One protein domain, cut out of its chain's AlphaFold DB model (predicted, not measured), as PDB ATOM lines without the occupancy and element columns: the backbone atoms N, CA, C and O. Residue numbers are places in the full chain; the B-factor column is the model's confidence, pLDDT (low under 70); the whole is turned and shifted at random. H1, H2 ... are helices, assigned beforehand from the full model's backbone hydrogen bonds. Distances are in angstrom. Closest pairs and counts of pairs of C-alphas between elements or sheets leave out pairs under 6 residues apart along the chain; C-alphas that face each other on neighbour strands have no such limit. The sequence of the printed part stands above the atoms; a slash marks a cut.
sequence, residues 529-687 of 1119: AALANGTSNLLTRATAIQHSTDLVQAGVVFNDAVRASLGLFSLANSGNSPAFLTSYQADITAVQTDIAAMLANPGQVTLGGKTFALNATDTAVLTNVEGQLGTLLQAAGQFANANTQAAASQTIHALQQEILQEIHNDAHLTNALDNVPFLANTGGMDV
ATOM      1  N   ALA A 529     -25.331  44.572 -10.684       50.22
ATOM      2  CA  ALA A 529     -24.130  44.576 -11.511       50.22
ATOM      3  C   ALA A 529     -22.947  43.916 -10.793       50.22
ATOM      4  O   ALA A 529     -22.122  43.286 -11.449       50.22
ATOM      5  N   ALA A 530     -22.867  44.009  -9.463       52.47
ATOM      6  CA  ALA A 530     -21.881  43.258  -8.690       52.47
ATOM      7  C   ALA A 530     -22.189  41.748  -8.696       52.47
ATOM      8  O   ALA A 530     -21.282  40.931  -8.845       52.47
ATOM      9  N   LEU A 531     -23.473  41.370  -8.608       51.19
ATOM     10  CA  LEU A 531     -23.909  39.970  -8.681       51.19
ATOM     11  C   LEU A 531     -23.670  39.357 -10.076       51.19
ATOM     12  O   LEU A 531     -23.141  38.256 -10.185       51.19
ATOM     13  N   ALA A 532     -23.980  40.084 -11.152       48.59
ATOM     14  CA  ALA A 532     -23.743  39.617 -12.523       48.59
ATOM     15  C   ALA A 532     -22.251  39.512 -12.910       48.59
ATOM     16  O   ALA A 532     -21.933  38.903 -13.928       48.59
ATOM     17  N   ASN A 533     -21.344  40.106 -12.126       47.06
ATOM     18  CA  ASN A 533     -19.899  40.114 -12.381       47.06
ATOM     19  C   ASN A 533     -19.087  39.273 -11.374       47.06
ATOM     20  O   ASN A 533     -17.860  39.325 -11.420       47.06
ATOM     21  N   GLY A 534     -19.728  38.534 -10.458       45.16
ATOM     22  CA  GLY A 534     -19.025  37.742  -9.436       45.16
ATOM     23  C   GLY A 534     -18.219  38.585  -8.434       45.16
ATOM     24  O   GLY A 534     -17.244  38.110  -7.862       45.16
ATOM     25  N   THR A 535     -18.583  39.859  -8.244       44.16
ATOM     26  CA  THR A 535     -17.887  40.813  -7.353       44.16
ATOM     27  C   THR A 535     -18.752  41.296  -6.190       44.16
ATOM     28  O   THR A 535     -18.346  42.185  -5.443       44.16
ATOM     29  N   SER A 536     -19.952  40.737  -6.025       46.62
ATOM     30  CA  SER A 536     -20.849  41.100  -4.930       46.62
ATOM     31  C   SER A 536     -20.319  40.598  -3.587       46.62
ATOM     32  O   SER A 536     -20.163  39.398  -3.368       46.62
ATOM     33  N   ASN A 537     -20.121  41.533  -2.653       41.75
ATOM     34  CA  ASN A 537     -19.684  41.265  -1.278       41.75
ATOM     35  C   ASN A 537     -20.596  40.262  -0.543       41.75
ATOM     36  O   ASN A 537     -20.169  39.646   0.433       41.75
ATOM     37  N   LEU A 538     -21.837  40.088  -1.010       45.28
ATOM     38  CA  LEU A 538     -22.802  39.143  -0.457       45.28
ATOM     39  C   LEU A 538     -22.439  37.670  -0.722       45.28
ATOM     40  O   LEU A 538     -22.975  36.806  -0.043       45.28
ATOM     41  N   LEU A 539     -21.497  37.376  -1.631       44.59
ATOM     42  CA  LEU A 539     -20.943  36.025  -1.825       44.59
ATOM     43  C   LEU A 539     -19.769  35.722  -0.863       44.59
ATOM     44  O   LEU A 539     -19.044  34.743  -1.050       44.59
ATOM     45  N   THR A 540     -19.541  36.557   0.160       40.34
ATOM     46  CA  THR A 540     -18.560  36.279   1.221       40.34
ATOM     47  C   THR A 540     -19.264  35.857   2.510       40.34
ATOM     48  O   THR A 540     -20.052  36.607   3.082       40.34
ATOM     49  N   ARG A 541     -18.945  34.644   2.985       48.97
ATOM     50  CA  ARG A 541     -19.598  33.892   4.084       48.97
ATOM     51  C   ARG A 541     -19.553  34.544   5.488       48.97
ATOM     52  O   ARG A 541     -19.750  33.863   6.486       48.97
ATOM     53  N   ALA A 542     -19.228  35.833   5.604       33.09
ATOM     54  CA  ALA A 542     -18.841  36.480   6.863       33.09
ATOM     55  C   ALA A 542     -19.835  37.527   7.409       33.09
ATOM     56  O   ALA A 542     -19.676  37.957   8.550       33.09
ATOM     57  N   THR A 543     -20.842  37.962   6.640       37.38
ATOM     58  CA  THR A 543     -21.743  39.069   7.043       37.38
ATOM     59  C   THR A 543     -23.236  38.789   6.831       37.38
ATOM     60  O   THR A 543     -24.008  39.715   6.581       37.38
ATOM     61  N   ALA A 544     -23.674  37.537   6.990       38.59
ATOM     62  CA  ALA A 544     -25.074  37.092   6.868       38.59
ATOM     63  C   ALA A 544     -26.016  37.572   8.012       38.59
ATOM     64  O   ALA A 544     -26.934  36.872   8.424       38.59
ATOM     65  N   ILE A 545     -25.786  38.782   8.539       39.41
ATOM     66  CA  ILE A 545     -26.622  39.482   9.539       39.41
ATOM     67  C   ILE A 545     -27.154  40.805   8.941       39.41
ATOM     68  O   ILE A 545     -27.456  41.765   9.650       39.41
ATOM     69  N   GLN A 546     -27.224  40.901   7.609       48.31
ATOM     70  CA  GLN A 546     -27.796  42.046   6.900       48.31
ATOM     71  C   GLN A 546     -28.928  41.571   5.990       48.31
ATOM     72  O   GLN A 546     -28.692  40.931   4.970       48.31
ATOM     73  N   HIS A 547     -30.156  41.868   6.415       57.31
ATOM     74  CA  HIS A 547     -31.382  41.355   5.809       57.31
ATOM     75  C   HIS A 547     -31.698  41.997   4.459       57.31
ATOM     76  O   HIS A 547     -31.467  43.195   4.257       57.31
ATOM     77  N   SER A 548     -32.306  41.210   3.578       67.62
ATOM     78  CA  SER A 548     -32.734  41.611   2.242       67.62
ATOM     79  C   SER A 548     -34.190  41.249   1.976       67.62
ATOM     80  O   SER A 548     -34.736  40.300   2.534       67.62
ATOM     81  N   THR A 549     -34.827  42.007   1.086       76.56
ATOM     82  CA  THR A 549     -36.122  41.647   0.493       76.56
ATOM     83  C   THR A 549     -35.977  41.195  -0.964       76.56
ATOM     84  O   THR A 549     -36.974  41.147  -1.684       76.56
ATOM     85  N   ASP A 550     -34.760  40.872  -1.425       82.88
ATOM     86  CA  ASP A 550     -34.523  40.307  -2.758       82.88
ATOM     87  C   ASP A 550     -34.514  38.771  -2.743       82.88
ATOM     88  O   ASP A 550     -33.667  38.136  -2.112       82.88
ATOM     89  N   LEU A 551     -35.458  38.158  -3.460       85.56
ATOM     90  CA  LEU A 551     -35.612  36.702  -3.490       85.56
ATOM     91  C   LEU A 551     -34.493  36.000  -4.286       85.56
ATOM     92  O   LEU A 551     -34.193  34.840  -4.003       85.56
ATOM     93  N   VAL A 552     -33.807  36.697  -5.206       81.19
ATOM     94  CA  VAL A 552     -32.612  36.148  -5.877       81.19
ATOM     95  C   VAL A 552     -31.485  35.992  -4.863       81.19
ATOM     96  O   VAL A 552     -30.828  34.958  -4.837       81.19
ATOM     97  N   GLN A 553     -31.292  36.971  -3.974       77.06
ATOM     98  CA  GLN A 553     -30.279  36.886  -2.918       77.06
ATOM     99  C   GLN A 553     -30.546  35.711  -1.968       77.06
ATOM    100  O   GLN A 553     -29.637  34.923  -1.713       77.06
ATOM    101  N   ALA A 554     -31.786  35.556  -1.489       81.12
ATOM    102  CA  ALA A 554     -32.156  34.432  -0.628       81.12
ATOM    103  C   ALA A 554     -31.892  33.074  -1.316       81.12
ATOM    104  O   ALA A 554     -31.360  32.157  -0.695       81.12
ATOM    105  N   GLY A 555     -32.179  32.959  -2.617       81.38
ATOM    106  CA  GLY A 555     -31.901  31.737  -3.375       81.38
ATOM    107  C   GLY A 555     -30.423  31.490  -3.692       81.38
ATOM    108  O   GLY A 555     -30.032  30.333  -3.813       81.38
ATOM    109  N   VAL A 556     -29.585  32.529  -3.789       75.88
ATOM    110  CA  VAL A 556     -28.117  32.383  -3.892       75.88
ATOM    111  C   VAL A 556     -27.563  31.777  -2.599       75.88
ATOM    112  O   VAL A 556     -26.869  30.765  -2.649       75.88
ATOM    113  N   VAL A 557     -27.932  32.342  -1.444       75.56
ATOM    114  CA  VAL A 557     -27.488  31.854  -0.123       75.56
ATOM    115  C   VAL A 557     -28.027  30.444   0.157       75.56
ATOM    116  O   VAL A 557     -27.327  29.612   0.731       75.56
ATOM    117  N   PHE A 558     -29.237  30.119  -0.312       82.62
ATOM    118  CA  PHE A 558     -29.755  28.753  -0.232       82.62
ATOM    119  C   PHE A 558     -28.939  27.761  -1.079       82.62
ATOM    120  O   PHE A 558     -28.632  26.671  -0.597       82.62
ATOM    121  N   ASN A 559     -28.535  28.129  -2.302       76.94
ATOM    122  CA  ASN A 559     -27.654  27.289  -3.126       76.94
ATOM    123  C   ASN A 559     -26.304  27.039  -2.425       76.94
ATOM    124  O   ASN A 559     -25.805  25.913  -2.444       76.94
ATOM    125  N   ASP A 560     -25.732  28.057  -1.771       72.38
ATOM    126  CA  ASP A 560     -24.512  27.908  -0.966       72.38
ATOM    127  C   ASP A 560     -24.713  26.955   0.221       72.38
ATOM    128  O   ASP A 560     -23.891  26.060   0.419       72.38
ATOM    129  N   ALA A 561     -25.836  27.049   0.941       75.31
ATOM    130  CA  ALA A 561     -26.171  26.114   2.015       75.31
ATOM    131  C   ALA A 561     -26.344  24.667   1.507       75.31
ATOM    132  O   ALA A 561     -25.906  23.716   2.162       75.31
ATOM    133  N   VAL A 562     -26.961  24.469   0.335       75.62
ATOM    134  CA  VAL A 562     -27.096  23.142  -0.295       75.62
ATOM    135  C   VAL A 562     -25.725  22.560  -0.646       75.62
ATOM    136  O   VAL A 562     -25.465  21.412  -0.286       75.62
ATOM    137  N   ARG A 563     -24.815  23.342  -1.235       71.00
ATOM    138  CA  ARG A 563     -23.431  22.908  -1.510       71.00
ATOM    139  C   ARG A 563     -22.657  22.598  -0.225       71.00
ATOM    140  O   ARG A 563     -22.135  21.498  -0.058       71.00
ATOM    141  N   ALA A 564     -22.700  23.499   0.759       66.12
ATOM    142  CA  ALA A 564     -22.061  23.315   2.065       66.12
ATOM    143  C   ALA A 564     -22.550  22.063   2.826       66.12
ATOM    144  O   ALA A 564     -21.827  21.537   3.678       66.12
ATOM    145  N   SER A 565     -23.748  21.549   2.511       71.19
ATOM    146  CA  SER A 565     -24.251  20.309   3.109       71.19
ATOM    147  C   SER A 565     -23.417  19.073   2.743       71.19
ATOM    148  O   SER A 565     -23.266  18.194   3.589       71.19
ATOM    149  N   LEU A 566     -22.774  19.031   1.567       66.00
ATOM    150  CA  LEU A 566     -21.890  17.925   1.176       66.00
ATOM    151  C   LEU A 566     -20.687  17.810   2.133       66.00
ATOM    152  O   LEU A 566     -20.412  16.730   2.660       66.00
ATOM    153  N   GLY A 567     -20.051  18.943   2.456       61.91
ATOM    154  CA  GLY A 567     -18.979  19.029   3.459       61.91
ATOM    155  C   GLY A 567     -19.453  18.770   4.897       61.91
ATOM    156  O   GLY A 567     -18.730  18.178   5.700       61.91
ATOM    157  N   LEU A 568     -20.693  19.147   5.234       66.44
ATOM    158  CA  LEU A 568     -21.317  18.795   6.516       66.44
ATOM    159  C   LEU A 568     -21.535  17.276   6.657       66.44
ATOM    160  O   LEU A 568     -21.479  16.752   7.774       66.44
ATOM    161  N   PHE A 569     -21.775  16.567   5.549       66.50
ATOM    162  CA  PHE A 569     -21.979  15.118   5.537       66.50
ATOM    163  C   PHE A 569     -20.665  14.324   5.548       66.50
ATOM    164  O   PHE A 569     -20.599  13.348   6.297       66.50
ATOM    165  N   SER A 570     -19.623  14.729   4.808       56.38
ATOM    166  CA  SER A 570     -18.309  14.055   4.838       56.38
ATOM    167  C   SER A 570     -17.632  14.183   6.207       56.38
ATOM    168  O   SER A 570     -17.296  13.187   6.850       56.38
ATOM    169  N   LEU A 571     -17.515  15.408   6.726       54.59
ATOM    170  CA  LEU A 571     -16.701  15.727   7.904       54.59
ATOM    171  C   LEU A 571     -17.417  15.527   9.250       54.59
ATOM    172  O   LEU A 571     -16.984  16.051  10.281       54.59
ATOM    173  N   ALA A 572     -18.511  14.771   9.273       53.38
ATOM    174  CA  ALA A 572     -19.379  14.602  10.429       53.38
ATOM    175  C   ALA A 572     -18.656  13.966  11.646       53.38
ATOM    176  O   ALA A 572     -18.155  12.842  11.592       53.38
ATOM    177  N   ASN A 573     -18.652  14.669  12.789       50.66
ATOM    178  CA  ASN A 573     -17.859  14.375  14.006       50.66
ATOM    179  C   ASN A 573     -16.328  14.564  13.894       50.66
ATOM    180  O   ASN A 573     -15.615  14.216  14.836       50.66
ATOM    181  N   SER A 574     -15.804  15.147  12.811       49.00
ATOM    182  CA  SER A 574     -14.517  15.858  12.898       49.00
ATOM    183  C   SER A 574     -14.714  17.161  13.687       49.00
ATOM    184  O   SER A 574     -15.828  17.684  13.764       49.00
ATOM    185  N   GLY A 575     -13.645  17.758  14.213       47.34
ATOM    186  CA  GLY A 575     -13.731  19.120  14.768       47.34
ATOM    187  C   GLY A 575     -13.847  20.231  13.710       47.34
ATOM    188  O   GLY A 575     -13.952  21.394  14.086       47.34
ATOM    189  N   ASN A 576     -13.913  19.892  12.415       47.41
ATOM    190  CA  ASN A 576     -14.365  20.819  11.368       47.41
ATOM    191  C   ASN A 576     -15.895  20.801  11.226       47.41
ATOM    192  O   ASN A 576     -16.473  21.789  10.778       47.41
ATOM    193  N   SER A 577     -16.566  19.726  11.661       54.62
ATOM    194  CA  SER A 577     -18.032  19.613  11.659       54.62
ATOM    195  C   SER A 577     -18.734  20.821  12.308       54.62
ATOM    196  O   SER A 577     -19.686  21.307  11.706       54.62
ATOM    197  N   PRO A 578     -18.266  21.393  13.442       58.66
ATOM    198  CA  PRO A 578     -18.823  22.624  14.005       58.66
ATOM    199  C   PRO A 578     -18.711  23.847  13.088       58.66
ATOM    200  O   PRO A 578     -19.606  24.684  13.115       58.66
ATOM    201  N   ALA A 579     -17.659  23.968  12.273       60.03
ATOM    202  CA  ALA A 579     -17.499  25.086  11.343       60.03
ATOM    203  C   ALA A 579     -18.489  24.975  10.174       60.03
ATOM    204  O   ALA A 579     -19.248  25.911   9.936       60.03
ATOM    205  N   PHE A 580     -18.565  23.808   9.519       64.31
ATOM    206  CA  PHE A 580     -19.560  23.557   8.464       64.31
ATOM    207  C   PHE A 580     -20.992  23.655   8.988       64.31
ATOM    208  O   PHE A 580     -21.843  24.243   8.329       64.31
ATOM    209  N   LEU A 581     -21.247  23.154  10.200       71.31
ATOM    210  CA  LEU A 581     -22.543  23.273  10.859       71.31
ATOM    211  C   LEU A 581     -22.896  24.734  11.160       71.31
ATOM    212  O   LEU A 581     -24.029  25.132  10.919       71.31
ATOM    213  N   THR A 582     -21.939  25.538  11.637       70.12
ATOM    214  CA  THR A 582     -22.162  26.965  11.926       70.12
ATOM    215  C   THR A 582     -22.436  27.751  10.646       70.12
ATOM    216  O   THR A 582     -23.384  28.530  10.627       70.12
ATOM    217  N   SER A 583     -21.673  27.523   9.570       68.50
ATOM    218  CA  SER A 583     -21.924  28.151   8.264       68.50
ATOM    219  C   SER A 583     -23.292  27.751   7.713       68.50
ATOM    220  O   SER A 583     -24.116  28.615   7.447       68.50
ATOM    221  N   TYR A 584     -23.594  26.448   7.669       77.31
ATOM    222  CA  TYR A 584     -24.892  25.939   7.224       77.31
ATOM    223  C   TYR A 584     -26.059  26.532   8.035       77.31
ATOM    224  O   TYR A 584     -27.069  26.953   7.476       77.31
ATOM    225  N   GLN A 585     -25.923  26.611   9.362       80.31
ATOM    226  CA  GLN A 585     -26.928  27.234  10.225       80.31
ATOM    227  C   GLN A 585     -27.049  28.742   9.988       80.31
ATOM    228  O   GLN A 585     -28.168  29.250  10.016       80.31
ATOM    229  N   ALA A 586     -25.948  29.455   9.741       72.94
ATOM    230  CA  ALA A 586     -25.968  30.882   9.429       72.94
ATOM    231  C   ALA A 586     -26.673  31.151   8.091       72.94
ATOM    232  O   ALA A 586     -27.583  31.978   8.050       72.94
ATOM    233  N   ASP A 587     -26.330  30.400   7.043       75.44
ATOM    234  CA  ASP A 587     -26.916  30.542   5.708       75.44
ATOM    235  C   ASP A 587     -28.423  30.239   5.736       75.44
ATOM    236  O   ASP A 587     -29.234  31.072   5.332       75.44
ATOM    237  N   ILE A 588     -28.842  29.109   6.325       86.69
ATOM    238  CA  ILE A 588     -30.271  28.774   6.473       86.69
ATOM    239  C   ILE A 588     -31.014  29.802   7.350       86.69
ATOM    240  O   ILE A 588     -32.156  30.144   7.042       86.69
ATOM    241  N   THR A 589     -30.385  30.345   8.402       83.19
ATOM    242  CA  THR A 589     -30.987  31.412   9.232       83.19
ATOM    243  C   THR A 589     -31.168  32.709   8.438       83.19
ATOM    244  O   THR A 589     -32.198  33.374   8.577       83.19
ATOM    245  N   ALA A 590     -30.204  33.067   7.586       78.75
ATOM    246  CA  ALA A 590     -30.292  34.243   6.727       78.75
ATOM    247  C   ALA A 590     -31.426  34.097   5.702       78.75
ATOM    248  O   ALA A 590     -32.301  34.960   5.652       78.75
ATOM    249  N   VAL A 591     -31.492  32.966   4.986       86.69
ATOM    250  CA  VAL A 591     -32.585  32.669   4.037       86.69
ATOM    251  C   VAL A 591     -33.945  32.690   4.738       86.69
ATOM    252  O   VAL A 591     -34.886  33.298   4.227       86.69
ATOM    253  N   GLN A 592     -34.060  32.087   5.928       89.06
ATOM    254  CA  GLN A 592     -35.309  32.105   6.694       89.06
ATOM    255  C   GLN A 592     -35.719  33.532   7.078       89.06
ATOM    256  O   GLN A 592     -36.892  33.886   6.957       89.06
ATOM    257  N   THR A 593     -34.769  34.363   7.509       81.88
ATOM    258  CA  THR A 593     -35.068  35.733   7.949       81.88
ATOM    259  C   THR A 593     -35.419  36.652   6.777       81.88
ATOM    260  O   THR A 593     -36.333  37.468   6.901       81.88
ATOM    261  N   ASP A 594     -34.757  36.494   5.629       84.69
ATOM    262  CA  ASP A 594     -35.066  37.242   4.407       84.69
ATOM    263  C   ASP A 594     -36.462  36.868   3.874       84.69
ATOM    264  O   ASP A 594     -37.273  37.751   3.584       84.69
ATOM    265  N   ILE A 595     -36.814  35.576   3.840       88.81
ATOM    266  CA  ILE A 595     -38.165  35.127   3.456       88.81
ATOM    267  C   ILE A 595     -39.226  35.640   4.444       88.81
ATOM    268  O   ILE A 595     -40.252  36.172   4.012       88.81
ATOM    269  N   ALA A 596     -38.973  35.585   5.755       86.00
ATOM    270  CA  ALA A 596     -39.871  36.160   6.760       86.00
ATOM    271  C   ALA A 596     -40.064  37.682   6.568       86.00
ATOM    272  O   ALA A 596     -41.178  38.198   6.703       86.00
ATOM    273  N   ALA A 597     -39.010  38.414   6.189       82.00
ATOM    274  CA  ALA A 597     -39.085  39.842   5.883       82.00
ATOM    275  C   ALA A 597     -39.915  40.135   4.616       82.00
ATOM    276  O   ALA A 597     -40.691  41.101   4.607       82.00
ATOM    277  N   MET A 598     -39.804  39.291   3.581       86.62
ATOM    278  CA  MET A 598     -40.625  39.350   2.364       86.62
ATOM    279  C   MET A 598     -42.104  39.056   2.654       86.62
ATOM    280  O   MET A 598     -42.972  39.799   2.195       86.62
ATOM    281  N   LEU A 599     -42.401  38.035   3.465       87.69
ATOM    282  CA  LEU A 599     -43.762  37.682   3.891       87.69
ATOM    283  C   LEU A 599     -44.408  38.772   4.760       87.69
ATOM    284  O   LEU A 599     -45.600  39.049   4.626       87.69
ATOM    285  N   ALA A 600     -43.624  39.440   5.611       84.31
ATOM    286  CA  ALA A 600     -44.083  40.589   6.388       84.31
ATOM    287  C   ALA A 600     -44.320  41.846   5.525       84.31
ATOM    288  O   ALA A 600     -45.153  42.685   5.878       84.31
ATOM    289  N   ASN A 601     -43.615  41.988   4.395       82.12
ATOM    290  CA  ASN A 601     -43.649  43.173   3.530       82.12
ATOM    291  C   ASN A 601     -43.802  42.809   2.033       82.12
ATOM    292  O   ASN A 601     -42.967  43.214   1.220       82.12
ATOM    293  N   PRO A 602     -44.890  42.133   1.608       79.56
ATOM    294  CA  PRO A 602     -45.024  41.591   0.247       79.56
ATOM    295  C   PRO A 602     -45.038  42.661  -0.861       79.56
ATOM    296  O   PRO A 602     -44.822  42.355  -2.029       79.56
ATOM    297  N   GLY A 603     -45.269  43.933  -0.510       75.31
ATOM    298  CA  GLY A 603     -45.167  45.080  -1.421       75.31
ATOM    299  C   GLY A 603     -43.763  45.692  -1.556       75.31
ATOM    300  O   GLY A 603     -43.621  46.692  -2.255       75.31
ATOM    301  N   GLN A 604     -42.752  45.150  -0.869       76.88
ATOM    302  CA  GLN A 604     -41.350  45.602  -0.891       76.88
ATOM    303  C   GLN A 604     -40.380  44.507  -1.374       76.88
ATOM    304  O   GLN A 604     -39.163  44.679  -1.301       76.88
ATOM    305  N   VAL A 605     -40.914  43.387  -1.867       83.31
ATOM    306  CA  VAL A 605     -40.126  42.275  -2.404       83.31
ATOM    307  C   VAL A 605     -39.487  42.681  -3.727       83.31
ATOM    308  O   VAL A 605     -40.065  43.421  -4.531       83.31
ATOM    309  N   THR A 606     -38.270  42.200  -3.949       82.94
ATOM    310  CA  THR A 606     -37.499  42.433  -5.167       82.94
ATOM    311  C   THR A 606     -36.964  41.128  -5.758       82.94
ATOM    312  O   THR A 606     -36.903  40.099  -5.086       82.94
ATOM    313  N   LEU A 607     -36.640  41.169  -7.046       80.00
ATOM    314  CA  LEU A 607     -35.890  40.150  -7.771       80.00
ATOM    315  C   LEU A 607     -34.821  40.852  -8.605       80.00
ATOM    316  O   LEU A 607     -35.149  41.631  -9.509       80.00
ATOM    317  N   GLY A 608     -33.547  40.602  -8.311       70.38
ATOM    318  CA  GLY A 608     -32.445  41.247  -9.023       70.38
ATOM    319  C   GLY A 608     -32.492  42.779  -8.934       70.38
ATOM    320  O   GLY A 608     -32.227  43.465  -9.926       70.38
ATOM    321  N   GLY A 609     -32.912  43.323  -7.789       70.62
ATOM    322  CA  GLY A 609     -33.079  44.751  -7.520       70.62
ATOM    323  C   GLY A 609     -34.325  45.396  -8.143       70.62
ATOM    324  O   GLY A 609     -34.462  46.620  -8.108       70.62
ATOM    325  N   LYS A 610     -35.242  44.618  -8.736       78.19
ATOM    326  CA  LYS A 610     -36.502  45.113  -9.326       78.19
ATOM    327  C   LYS A 610     -37.690  44.694  -8.475       78.19
ATOM    328  O   LYS A 610     -37.756  43.544  -8.071       78.19
ATOM    329  N   THR A 611     -38.659  45.584  -8.261       83.56
ATOM    330  CA  THR A 611     -39.896  45.259  -7.528       83.56
ATOM    331  C   THR A 611     -40.601  44.040  -8.124       83.56
ATOM    332  O   THR A 611     -40.915  44.025  -9.316       83.56
ATOM    333  N   PHE A 612     -40.888  43.058  -7.275       87.56
ATOM    334  CA  PHE A 612     -41.627  41.846  -7.601       87.56
ATOM    335  C   PHE A 612     -42.873  41.769  -6.715       87.56
ATOM    336  O   PHE A 612     -42.818  42.071  -5.526       87.56
ATOM    337  N   ALA A 613     -44.018  41.425  -7.302       87.69
ATOM    338  CA  ALA A 613     -45.293  41.402  -6.596       87.69
ATOM    339  C   ALA A 613     -45.692  39.956  -6.298       87.69
ATOM    340  O   ALA A 613     -46.146  39.257  -7.204       87.69
ATOM    341  N   LEU A 614     -45.552  39.535  -5.038       87.81
ATOM    342  CA  LEU A 614     -45.992  38.211  -4.603       87.81
ATOM    343  C   LEU A 614     -47.509  38.060  -4.790       87.81
ATOM    344  O   LEU A 614     -48.299  38.891  -4.329       87.81
ATOM    345  N   ASN A 615     -47.922  36.980  -5.450       89.00
ATOM    346  CA  ASN A 615     -49.312  36.550  -5.511       89.00
ATOM    347  C   ASN A 615     -49.644  35.583  -4.348       89.00
ATOM    348  O   ASN A 615     -48.809  35.281  -3.493       89.00
ATOM    349  N   ALA A 616     -50.901  35.138  -4.264       87.56
ATOM    350  CA  ALA A 616     -51.368  34.300  -3.155       87.56
ATOM    351  C   ALA A 616     -50.732  32.894  -3.122       87.56
ATOM    352  O   ALA A 616     -50.593  32.334  -2.037       87.56
ATOM    353  N   THR A 617     -50.347  32.342  -4.276       91.19
ATOM    354  CA  THR A 617     -49.621  31.069  -4.387       91.19
ATOM    355  C   THR A 617     -48.176  31.252  -3.929       91.19
ATOM    356  O   THR A 617     -47.774  30.573  -2.988       91.19
ATOM    357  N   ASP A 618     -47.467  32.264  -4.453       91.69
ATOM    358  CA  ASP A 618     -46.104  32.618  -4.026       91.69
ATOM    359  C   ASP A 618     -46.015  32.788  -2.504       91.69
ATOM    360  O   ASP A 618     -45.103  32.286  -1.855       91.69
ATOM    361  N   THR A 619     -46.995  33.486  -1.919       90.25
ATOM    362  CA  THR A 619     -47.060  33.739  -0.473       90.25
ATOM    363  C   THR A 619     -47.233  32.436   0.311       90.25
ATOM    364  O   THR A 619     -46.622  32.271   1.365       90.25
ATOM    365  N   ALA A 620     -48.042  31.497  -0.188       90.75
ATOM    366  CA  ALA A 620     -48.235  30.193   0.443       90.75
ATOM    367  C   ALA A 620     -46.969  29.323   0.353       90.75
ATOM    368  O   ALA A 620     -46.563  28.755   1.364       90.75
ATOM    369  N   VAL A 621     -46.314  29.290  -0.813       93.94
ATOM    370  CA  VAL A 621     -45.042  28.578  -1.029       93.94
ATOM    371  C   VAL A 621     -43.947  29.139  -0.125       93.94
ATOM    372  O   VAL A 621     -43.332  28.394   0.629       93.94
ATOM    373  N   LEU A 622     -43.754  30.459  -0.099       93.12
ATOM    374  CA  LEU A 622     -42.751  31.081   0.768       93.12
ATOM    375  C   LEU A 622     -43.043  30.864   2.265       93.12
ATOM    376  O   LEU A 622     -42.104  30.704   3.040       93.12
ATOM    377  N   THR A 623     -44.316  30.774   2.674       93.50
ATOM    378  CA  THR A 623     -44.695  30.424   4.062       93.50
ATOM    379  C   THR A 623     -44.336  28.971   4.408       93.50
ATOM    380  O   THR A 623     -43.858  28.698   5.509       93.50
ATOM    381  N   ASN A 624     -44.537  28.026   3.483       93.19
ATOM    382  CA  ASN A 624     -44.108  26.637   3.674       93.19
ATOM    383  C   ASN A 624     -42.579  26.546   3.772       93.19
ATOM    384  O   ASN A 624     -42.062  25.947   4.717       93.19
ATOM    385  N   VAL A 625     -41.870  27.208   2.852       94.19
ATOM    386  CA  VAL A 625     -40.403  27.261   2.809       94.19
ATOM    387  C   VAL A 625     -39.830  27.866   4.096       94.19
ATOM    388  O   VAL A 625     -38.898  27.297   4.658       94.19
ATOM    389  N   GLU A 626     -40.413  28.939   4.647       92.69
ATOM    390  CA  GLU A 626     -40.023  29.498   5.957       92.69
ATOM    391  C   GLU A 626     -40.098  28.442   7.084       92.69
ATOM    392  O   GLU A 626     -39.189  28.332   7.916       92.69
ATOM    393  N   GLY A 627     -41.158  27.626   7.097       90.75
ATOM    394  CA  GLY A 627     -41.339  26.532   8.056       90.75
ATOM    395  C   GLY A 627     -40.388  25.347   7.832       90.75
ATOM    396  O   GLY A 627     -39.874  24.765   8.796       90.75
ATOM    397  N   GLN A 628     -40.106  25.008   6.573       93.31
ATOM    398  CA  GLN A 628     -39.149  23.966   6.194       93.31
ATOM    399  C   GLN A 628     -37.715  24.376   6.563       93.31
ATOM    400  O   GLN A 628     -37.006  23.578   7.172       93.31
ATOM    401  N   LEU A 629     -37.318  25.636   6.340       92.25
ATOM    402  CA  LEU A 629     -36.039  26.204   6.800       92.25
ATOM    403  C   LEU A 629     -35.910  26.148   8.334       92.25
ATOM    404  O   LEU A 629     -34.882  25.728   8.864       92.25
ATOM    405  N   GLY A 630     -36.987  26.449   9.067       88.50
ATOM    406  CA  GLY A 630     -37.029  26.269  10.523       88.50
ATOM    407  C   GLY A 630     -36.881  24.808  10.969       88.50
ATOM    408  O   GLY A 630     -36.403  24.533  12.073       88.50
ATOM    409  N   THR A 631     -37.253  23.853  10.117       90.00
ATOM    410  CA  THR A 631     -37.062  22.415  10.356       90.00
ATOM    411  C   THR A 631     -35.649  21.962   9.960       90.00
ATOM    412  O   THR A 631     -35.053  21.156  10.676       90.00
ATOM    413  N   LEU A 632     -35.049  22.556   8.920       89.38
ATOM    414  CA  LEU A 632     -33.631  22.393   8.580       89.38
ATOM    415  C   LEU A 632     -32.717  22.828   9.731       89.38
ATOM    416  O   LEU A 632     -31.814  22.077  10.094       89.38
ATOM    417  N   LEU A 633     -32.985  23.966  10.383       86.94
ATOM    418  CA  LEU A 633     -32.222  24.407  11.564       86.94
ATOM    419  C   LEU A 633     -32.327  23.418  12.740       86.94
ATOM    420  O   LEU A 633     -31.329  23.137  13.409       86.94
ATOM    421  N   GLN A 634     -33.513  22.843  12.972       86.19
ATOM    422  CA  GLN A 634     -33.725  21.819  14.005       86.19
ATOM    423  C   GLN A 634     -33.011  20.499  13.687       86.19
ATOM    424  O   GLN A 634     -32.525  19.831  14.604       86.19
ATOM    425  N   ALA A 635     -32.940  20.109  12.412       82.38
ATOM    426  CA  ALA A 635     -32.177  18.946  11.973       82.38
ATOM    427  C   ALA A 635     -30.666  19.207  12.086       82.38
ATOM    428  O   ALA A 635     -29.953  18.412  12.694       82.38
ATOM    429  N   ALA A 636     -30.183  20.363  11.625       80.31
ATOM    430  CA  ALA A 636     -28.792  20.790  11.778       80.31
ATOM    431  C   ALA A 636     -28.352  20.772  13.254       80.31
ATOM    432  O   ALA A 636     -27.321  20.191  13.590       80.31
ATOM    433  N   GLY A 637     -29.183  21.275  14.176       76.38
ATOM    434  CA  GLY A 637     -28.919  21.214  15.621       76.38
ATOM    435  C   GLY A 637     -28.718  19.799  16.198       76.38
ATOM    436  O   GLY A 637     -28.155  19.656  17.282       76.38
ATOM    437  N   GLN A 638     -29.121  18.742  15.485       74.81
ATOM    438  CA  GLN A 638     -28.944  17.342  15.889       74.81
ATOM    439  C   GLN A 638     -27.642  16.698  15.375       74.81
ATOM    440  O   GLN A 638     -27.355  15.553  15.740       74.81
ATOM    441  N   PHE A 639     -26.822  17.408  14.587       67.44
ATOM    442  CA  PHE A 639     -25.521  16.909  14.108       67.44
ATOM    443  C   PHE A 639     -24.475  16.745  15.215       67.44
ATOM    444  O   PHE A 639     -23.579  15.913  15.074       67.44
ATOM    445  N   ALA A 640     -24.618  17.469  16.330       57.50
ATOM    446  CA  ALA A 640     -23.726  17.394  17.491       57.50
ATOM    447  C   ALA A 640     -23.794  16.054  18.262       57.50
ATOM    448  O   ALA A 640     -23.027  15.838  19.199       57.50
ATOM    449  N   ASN A 641     -24.711  15.150  17.901       58.66
ATOM    450  CA  ASN A 641     -24.858  13.831  18.513       58.66
ATOM    451  C   ASN A 641     -24.817  12.742  17.432       58.66
ATOM    452  O   ASN A 641     -25.737  12.605  16.624       58.66
ATOM    453  N   ALA A 642     -23.772  11.913  17.471       54.72
ATOM    454  CA  ALA A 642     -23.528  10.832  16.514       54.72
ATOM    455  C   ALA A 642     -24.690   9.820  16.378       54.72
ATOM    456  O   ALA A 642     -24.800   9.151  15.354       54.72
ATOM    457  N   ASN A 643     -25.579   9.714  17.376       55.06
ATOM    458  CA  ASN A 643     -26.746   8.825  17.323       55.06
ATOM    459  C   ASN A 643     -27.945   9.424  16.564       55.06
ATOM    460  O   ASN A 643     -28.813   8.676  16.122       55.06
ATOM    461  N   THR A 644     -28.024  10.753  16.431       62.81
ATOM    462  CA  THR A 644     -29.124  11.466  15.748       62.81
ATOM    463  C   THR A 644     -28.717  12.018  14.387       62.81
ATOM    464  O   THR A 644     -29.557  12.119  13.497       62.81
ATOM    465  N   GLN A 645     -27.425  12.295  14.196       62.44
ATOM    466  CA  GLN A 645     -26.813  12.794  12.964       62.44
ATOM    467  C   GLN A 645     -27.305  12.089  11.690       62.44
ATOM    468  O   GLN A 645     -27.666  12.748  10.727       62.44
ATOM    469  N   ALA A 646     -27.405  10.757  11.692       58.03
ATOM    470  CA  ALA A 646     -27.841  10.002  10.518       58.03
ATOM    471  C   ALA A 646     -29.313  10.272  10.122       58.03
ATOM    472  O   ALA A 646     -29.643  10.318   8.937       58.03
ATOM    473  N   ALA A 647     -30.203  10.464  11.101       65.00
ATOM    474  CA  ALA A 647     -31.585  10.875  10.839       65.00
ATOM    475  C   ALA A 647     -31.644  12.353  10.424       65.00
ATOM    476  O   ALA A 647     -32.371  12.706   9.499       65.00
ATOM    477  N   ALA A 648     -30.818  13.196  11.052       72.19
ATOM    478  CA  ALA A 648     -30.690  14.606  10.714       72.19
ATOM    479  C   ALA A 648     -30.230  14.830   9.263       72.19
ATOM    480  O   ALA A 648     -30.850  15.631   8.574       72.19
ATOM    481  N   SER A 649     -29.231  14.090   8.762       68.19
ATOM    482  CA  SER A 649     -28.810  14.132   7.349       68.19
ATOM    483  C   SER A 649     -29.964  13.824   6.393       68.19
ATOM    484  O   SER A 649     -30.167  14.551   5.426       68.19
ATOM    485  N   GLN A 650     -30.764  12.787   6.681       68.50
ATOM    486  CA  GLN A 650     -31.932  12.445   5.860       68.50
ATOM    487  C   GLN A 650     -33.003  13.542   5.891       68.50
ATOM    488  O   GLN A 650     -33.577  13.862   4.854       68.50
ATOM    489  N   THR A 651     -33.271  14.128   7.064       77.06
ATOM    490  CA  THR A 651     -34.212  15.250   7.201       77.06
ATOM    491  C   THR A 651     -33.718  16.495   6.465       77.06
ATOM    492  O   THR A 651     -34.514  17.132   5.784       77.06
ATOM    493  N   ILE A 652     -32.418  16.810   6.543       78.50
ATOM    494  CA  ILE A 652     -31.815  17.925   5.806       78.50
ATOM    495  C   ILE A 652     -31.985  17.730   4.298       78.50
ATOM    496  O   ILE A 652     -32.568  18.586   3.638       78.50
ATOM    497  N   HIS A 653     -31.559  16.579   3.773       72.69
ATOM    498  CA  HIS A 653     -31.650  16.286   2.346       72.69
ATOM    499  C   HIS A 653     -33.094  16.341   1.829       72.69
ATOM    500  O   HIS A 653     -33.372  17.009   0.832       72.69
ATOM    501  N   ALA A 654     -34.025  15.674   2.521       73.69
ATOM    502  CA  ALA A 654     -35.425  15.630   2.116       73.69
ATOM    503  C   ALA A 654     -36.039  17.035   2.037       73.69
ATOM    504  O   ALA A 654     -36.648  17.371   1.025       73.69
ATOM    505  N   LEU A 655     -35.817  17.871   3.057       83.88
ATOM    506  CA  LEU A 655     -36.349  19.233   3.112       83.88
ATOM    507  C   LEU A 655     -35.680  20.180   2.110       83.88
ATOM    508  O   LEU A 655     -36.360  21.040   1.564       83.88
ATOM    509  N   GLN A 656     -34.383  20.026   1.822       82.06
ATOM    510  CA  GLN A 656     -33.726  20.799   0.761       82.06
ATOM    511  C   GLN A 656     -34.371  20.522  -0.603       82.06
ATOM    512  O   GLN A 656     -34.714  21.458  -1.327       82.06
ATOM    513  N   GLN A 657     -34.616  19.246  -0.921       75.00
ATOM    514  CA  GLN A 657     -35.299  18.866  -2.159       75.00
ATOM    515  C   GLN A 657     -36.781  19.267  -2.164       75.00
ATOM    516  O   GLN A 657     -37.310  19.554  -3.236       75.00
ATOM    517  N   GLU A 658     -37.453  19.277  -1.011       84.12
ATOM    518  CA  GLU A 658     -38.844  19.725  -0.865       84.12
ATOM    519  C   GLU A 658     -38.964  21.235  -1.122       84.12
ATOM    520  O   GLU A 658     -39.746  21.632  -1.980       84.12
ATOM    521  N   ILE A 659     -38.103  22.057  -0.504       87.88
ATOM    522  CA  ILE A 659     -38.019  23.513  -0.732       87.88
ATOM    523  C   ILE A 659     -37.783  23.825  -2.216       87.88
ATOM    524  O   ILE A 659     -38.504  24.634  -2.803       87.88
ATOM    525  N   LEU A 660     -36.803  23.162  -2.846       84.00
ATOM    526  CA  LEU A 660     -36.535  23.349  -4.275       84.00
ATOM    527  C   LEU A 660     -37.752  22.958  -5.123       84.00
ATOM    528  O   LEU A 660     -38.119  23.700  -6.031       84.00
ATOM    529  N   GLN A 661     -38.407  21.834  -4.827       81.00
ATOM    530  CA  GLN A 661     -39.605  21.410  -5.556       81.00
ATOM    531  C   GLN A 661     -40.784  22.367  -5.361       81.00
ATOM    532  O   GLN A 661     -41.487  22.640  -6.327       81.00
ATOM    533  N   GLU A 662     -41.030  22.888  -4.159       88.00
ATOM    534  CA  GLU A 662     -42.124  23.835  -3.924       88.00
ATOM    535  C   GLU A 662     -41.932  25.139  -4.704       88.00
ATOM    536  O   GLU A 662     -42.869  25.599  -5.358       88.00
ATOM    537  N   ILE A 663     -40.706  25.673  -4.732       87.50
ATOM    538  CA  ILE A 663     -40.370  26.878  -5.503       87.50
ATOM    539  C   ILE A 663     -40.519  26.630  -7.014       87.50
ATOM    540  O   ILE A 663     -41.149  27.440  -7.695       87.50
ATOM    541  N   HIS A 664     -40.021  25.501  -7.538       82.75
ATOM    542  CA  HIS A 664     -40.105  25.185  -8.976       82.75
ATOM    543  C   HIS A 664     -41.501  24.738  -9.451       82.75
ATOM    544  O   HIS A 664     -41.807  24.783 -10.643       82.75
ATOM    545  N   ASN A 665     -42.366  24.285  -8.540       85.38
ATOM    546  CA  ASN A 665     -43.764  23.985  -8.857       85.38
ATOM    547  C   ASN A 665     -44.625  25.258  -8.928       85.38
ATOM    548  O   ASN A 665     -45.697  25.234  -9.544       85.38
ATOM    549  N   ASP A 666     -44.170  26.377  -8.353       91.19
ATOM    550  CA  ASP A 666     -44.789  27.680  -8.573       91.19
ATOM    551  C   ASP A 666     -44.284  28.306  -9.882       91.19
ATOM    552  O   ASP A 666     -43.156  28.791 -10.010       91.19
ATOM    553  N   ALA A 667     -45.162  28.323 -10.884       87.88
ATOM    554  CA  ALA A 667     -44.844  28.863 -12.199       87.88
ATOM    555  C   ALA A 667     -44.577  30.382 -12.201       87.88
ATOM    556  O   ALA A 667     -43.984  30.875 -13.157       87.88
ATOM    557  N   HIS A 668     -45.016  31.149 -11.201       90.94
ATOM    558  CA  HIS A 668     -44.723  32.579 -11.117       90.94
ATOM    559  C   HIS A 668     -43.336  32.821 -10.512       90.94
ATOM    560  O   HIS A 668     -42.576  33.603 -11.082       90.94
ATOM    561  N   LEU A 669     -42.969  32.098  -9.447       88.69
ATOM    562  CA  LEU A 669     -41.619  32.144  -8.872       88.69
ATOM    563  C   LEU A 669     -40.561  31.618  -9.855       88.69
ATOM    564  O   LEU A 669     -39.603  32.331 -10.148       88.69
ATOM    565  N   THR A 670     -40.771  30.430 -10.431       83.56
ATOM    566  CA  THR A 670     -39.822  29.775 -11.356       83.56
ATOM    567  C   THR A 670     -39.463  30.674 -12.538       83.56
ATOM    568  O   THR A 670     -38.304  31.036 -12.729       83.56
ATOM    569  N   ASN A 671     -40.477  31.138 -13.283       84.25
ATOM    570  CA  ASN A 671     -40.267  32.017 -14.436       84.25
ATOM    571  C   ASN A 671     -39.586  33.340 -14.049       84.25
ATOM    572  O   ASN A 671     -38.991  33.988 -14.908       84.25
ATOM    573  N   ALA A 672     -39.704  33.791 -12.801       82.19
ATOM    574  CA  ALA A 672     -39.100  35.039 -12.359       82.19
ATOM    575  C   ALA A 672     -37.631  34.857 -11.925       82.19
ATOM    576  O   ALA A 672     -36.819  35.738 -12.209       82.19
ATOM    577  N   LEU A 673     -37.281  33.711 -11.329       83.56
ATOM    578  CA  LEU A 673     -35.910  33.332 -10.959       83.56
ATOM    579  C   LEU A 673     -35.055  32.979 -12.191       83.56
ATOM    580  O   LEU A 673     -33.956  33.514 -12.336       83.56
ATOM    581  N   ASP A 674     -35.594  32.201 -13.139       79.44
ATOM    582  CA  ASP A 674     -34.916  31.814 -14.395       79.44
ATOM    583  C   ASP A 674     -34.458  33.018 -15.243       79.44
ATOM    584  O   ASP A 674     -33.510  32.941 -16.025       79.44
ATOM    585  N   ASN A 675     -35.142  34.160 -15.104       75.94
ATOM    586  CA  ASN A 675     -34.836  35.396 -15.826       75.94
ATOM    587  C   ASN A 675     -33.776  36.280 -15.134       75.94
ATOM    588  O   ASN A 675     -33.475  37.368 -15.641       75.94
ATOM    589  N   VAL A 676     -33.204  35.844 -14.005       72.94
ATOM    590  CA  VAL A 676     -32.121  36.545 -13.292       72.94
ATOM    591  C   VAL A 676     -30.942  35.598 -13.003       72.94
ATOM    592  O   VAL A 676     -30.617  35.350 -11.842       72.94
ATOM    593  N   PRO A 677     -30.267  35.069 -14.045       67.38
ATOM    594  CA  PRO A 677     -29.037  34.315 -13.850       67.38
ATOM    595  C   PRO A 677     -27.924  35.220 -13.308       67.38
ATOM    596  O   PRO A 677     -27.834  36.400 -13.666       67.38
ATOM    597  N   PHE A 678     -27.056  34.656 -12.474       62.06
ATOM    598  CA  PHE A 678     -25.908  35.343 -11.889       62.06
ATOM    599  C   PHE A 678     -24.601  34.622 -12.209       62.06
ATOM    600  O   PHE A 678     -24.576  33.410 -12.412       62.06
ATOM    601  N   LEU A 679     -23.500  35.377 -12.230       53.59
ATOM    602  CA  LEU A 679     -22.170  34.793 -12.325       53.59
ATOM    603  C   LEU A 679     -21.765  34.339 -10.921       53.59
ATOM    604  O   LEU A 679     -21.448  35.168 -10.067       53.59
ATOM    605  N   ALA A 680     -21.812  33.034 -10.671       50.03
ATOM    606  CA  ALA A 680     -21.308  32.474  -9.424       50.03
ATOM    607  C   ALA A 680     -19.789  32.715  -9.309       50.03
ATOM    608  O   ALA A 680     -19.101  32.917 -10.314       50.03
ATOM    609  N   ASN A 681     -19.234  32.618  -8.093       43.44
ATOM    610  CA  ASN A 681     -17.781  32.715  -7.848       43.44
ATOM    611  C   ASN A 681     -16.943  31.708  -8.681       43.44
ATOM    612  O   ASN A 681     -15.729  31.857  -8.792       43.44
ATOM    613  N   THR A 682     -17.589  30.703  -9.281       42.34
ATOM    614  CA  THR A 682     -17.026  29.684 -10.180       42.34
ATOM    615  C   THR A 682     -16.798  30.150 -11.622       42.34
ATOM    616  O   THR A 682     -16.105  29.471 -12.378       42.34
ATOM    617  N   GLY A 683     -17.399  31.269 -12.044       40.88
ATOM    618  CA  GLY A 683     -17.436  31.694 -13.449       40.88
ATOM    619  C   GLY A 683     -18.519  31.012 -14.304       40.88
ATOM    620  O   GLY A 683     -18.574  31.254 -15.511       40.88
ATOM    621  N   GLY A 684     -19.378  30.184 -13.698       48.56
ATOM    622  CA  GLY A 684     -20.610  29.661 -14.301       48.56
ATOM    623  C   GLY A 684     -21.803  30.614 -14.147       48.56
ATOM    624  O   GLY A 684     -21.777  31.524 -13.317       48.56
ATOM    625  N   MET A 685     -22.844  30.410 -14.960       59.75
ATOM    626  CA  MET A 685     -24.131  31.109 -14.840       59.75
ATOM    627  C   MET A 685     -25.121  30.224 -14.072       59.75
ATOM    628  O   MET A 685     -25.654  29.278 -14.651       59.75
ATOM    629  N   ASP A 686     -25.368  30.557 -12.808       65.31
ATOM    630  CA  ASP A 686     -26.313  29.875 -11.910       65.31
ATOM    631  C   ASP A 686     -27.657  30.642 -11.875       65.31
ATOM    632  O   ASP A 686     -27.694  31.849 -12.142       65.31
ATOM    633  N   VAL A 687     -28.761  29.984 -11.490       73.56
ATOM    634  CA  VAL A 687     -30.007  30.661 -11.061       73.56
ATOM    635  C   VAL A 687     -30.276  30.459  -9.565       73.56
ATOM    636  O   VAL A 687     -29.786  29.525  -8.933       73.56
TER     637      VAL A 687
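Overview. This is residues 529 to 687 of the 1119 residues of an uncharacterized protein of Bradyrhizobium sp. (strain BTAi1 / ATCC BAA-1182) (UniProt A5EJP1). Four long helices, H2, H3, H4 and H5, stand side by side as an up-and-down bundle, with the side between H5 and H2 more open than the other three. The short helix H6 turns sharply off the end of H5 toward the beginning of H2, while tiny H1 and the loops before H2 and after H6 lie outside the bundle. The printed part has 159 residues, with six named helices in the order H1 to H6 and no named strand, and its class is all helix. It is compact, with a radius of gyration of the C-alphas of 15.6 A, and spans 45 by 33 by 24 A.

Along the chain. H1, residues 529 to 532, begins with C-alpha 529 at (-24.130, 44.576, -11.511) and is 5.1 A long from first to last C-alpha. H2, residues 551 to 570, measures 29.7 A and begins with C-alpha 551 at (-35.612, 36.702, -3.490). H3, residues 577 to 600, is the longest at 33.9 A. H4, residues 616 to 636, measures 30.3 A, and H5, residues 645 to 665, measures 29.8 A. H6, residues 667 to 673, measures 10.1 A and ends with C-alpha 673 at (-35.910, 33.332, -10.959).

Arrangement. H1 touches no helix. In the bundle, where each helix runs against the one before it, H2 and H3 touch as a hairpin at a shallow tilt of 22 degrees, with the C-alphas of Ala 554 and Val 591 closest at 5.0 A. The hairpin of H3 and H4 has a shallow tilt of 23 degrees, and its closest C-alphas, of Gln 592 and Glu 626, are 5.4 A apart. The hairpin of H4 and H5 has a shallow tilt of 13 degrees, and its closest C-alphas, of Ala 635 and Ala 648, are 4.8 A apart. H2 and H5 are close but not clearly touching, with the C-alphas of Val 562 and Gln 656 closest at 7.1 A. H2 and H4 are apart, as are H3 and H5. H5, with residues 663 to 664 alone, only just touches H6, with 3 pairs of C-alphas within 8 A, and only at the corner; the closest C-alphas, of His 664 and Thr 670, are 5.2 A apart. Every O i to N i+4 pair is within hydrogen-bond range in H3 and H4, against 14 of 16 in H2, 16 of 17 in H5 and 2 of 3 in H6; H1 is too short for such a pair, and its 1 pair of O i and N i+3 is not within range.

Size, cuts and confidence. The two C-alphas farthest apart, of Lys 610 and Asn 643, are 46.1 A apart. The printed part has no cut. The links H1 to H2, of 18 residues, and H3 to H4, of 15 residues, are long. The mean pLDDT of the printed part is 72.2, and 58 residues are under 70, among them residues 529 to 548, 566 to 580, 639 to 647 and 677 to 686.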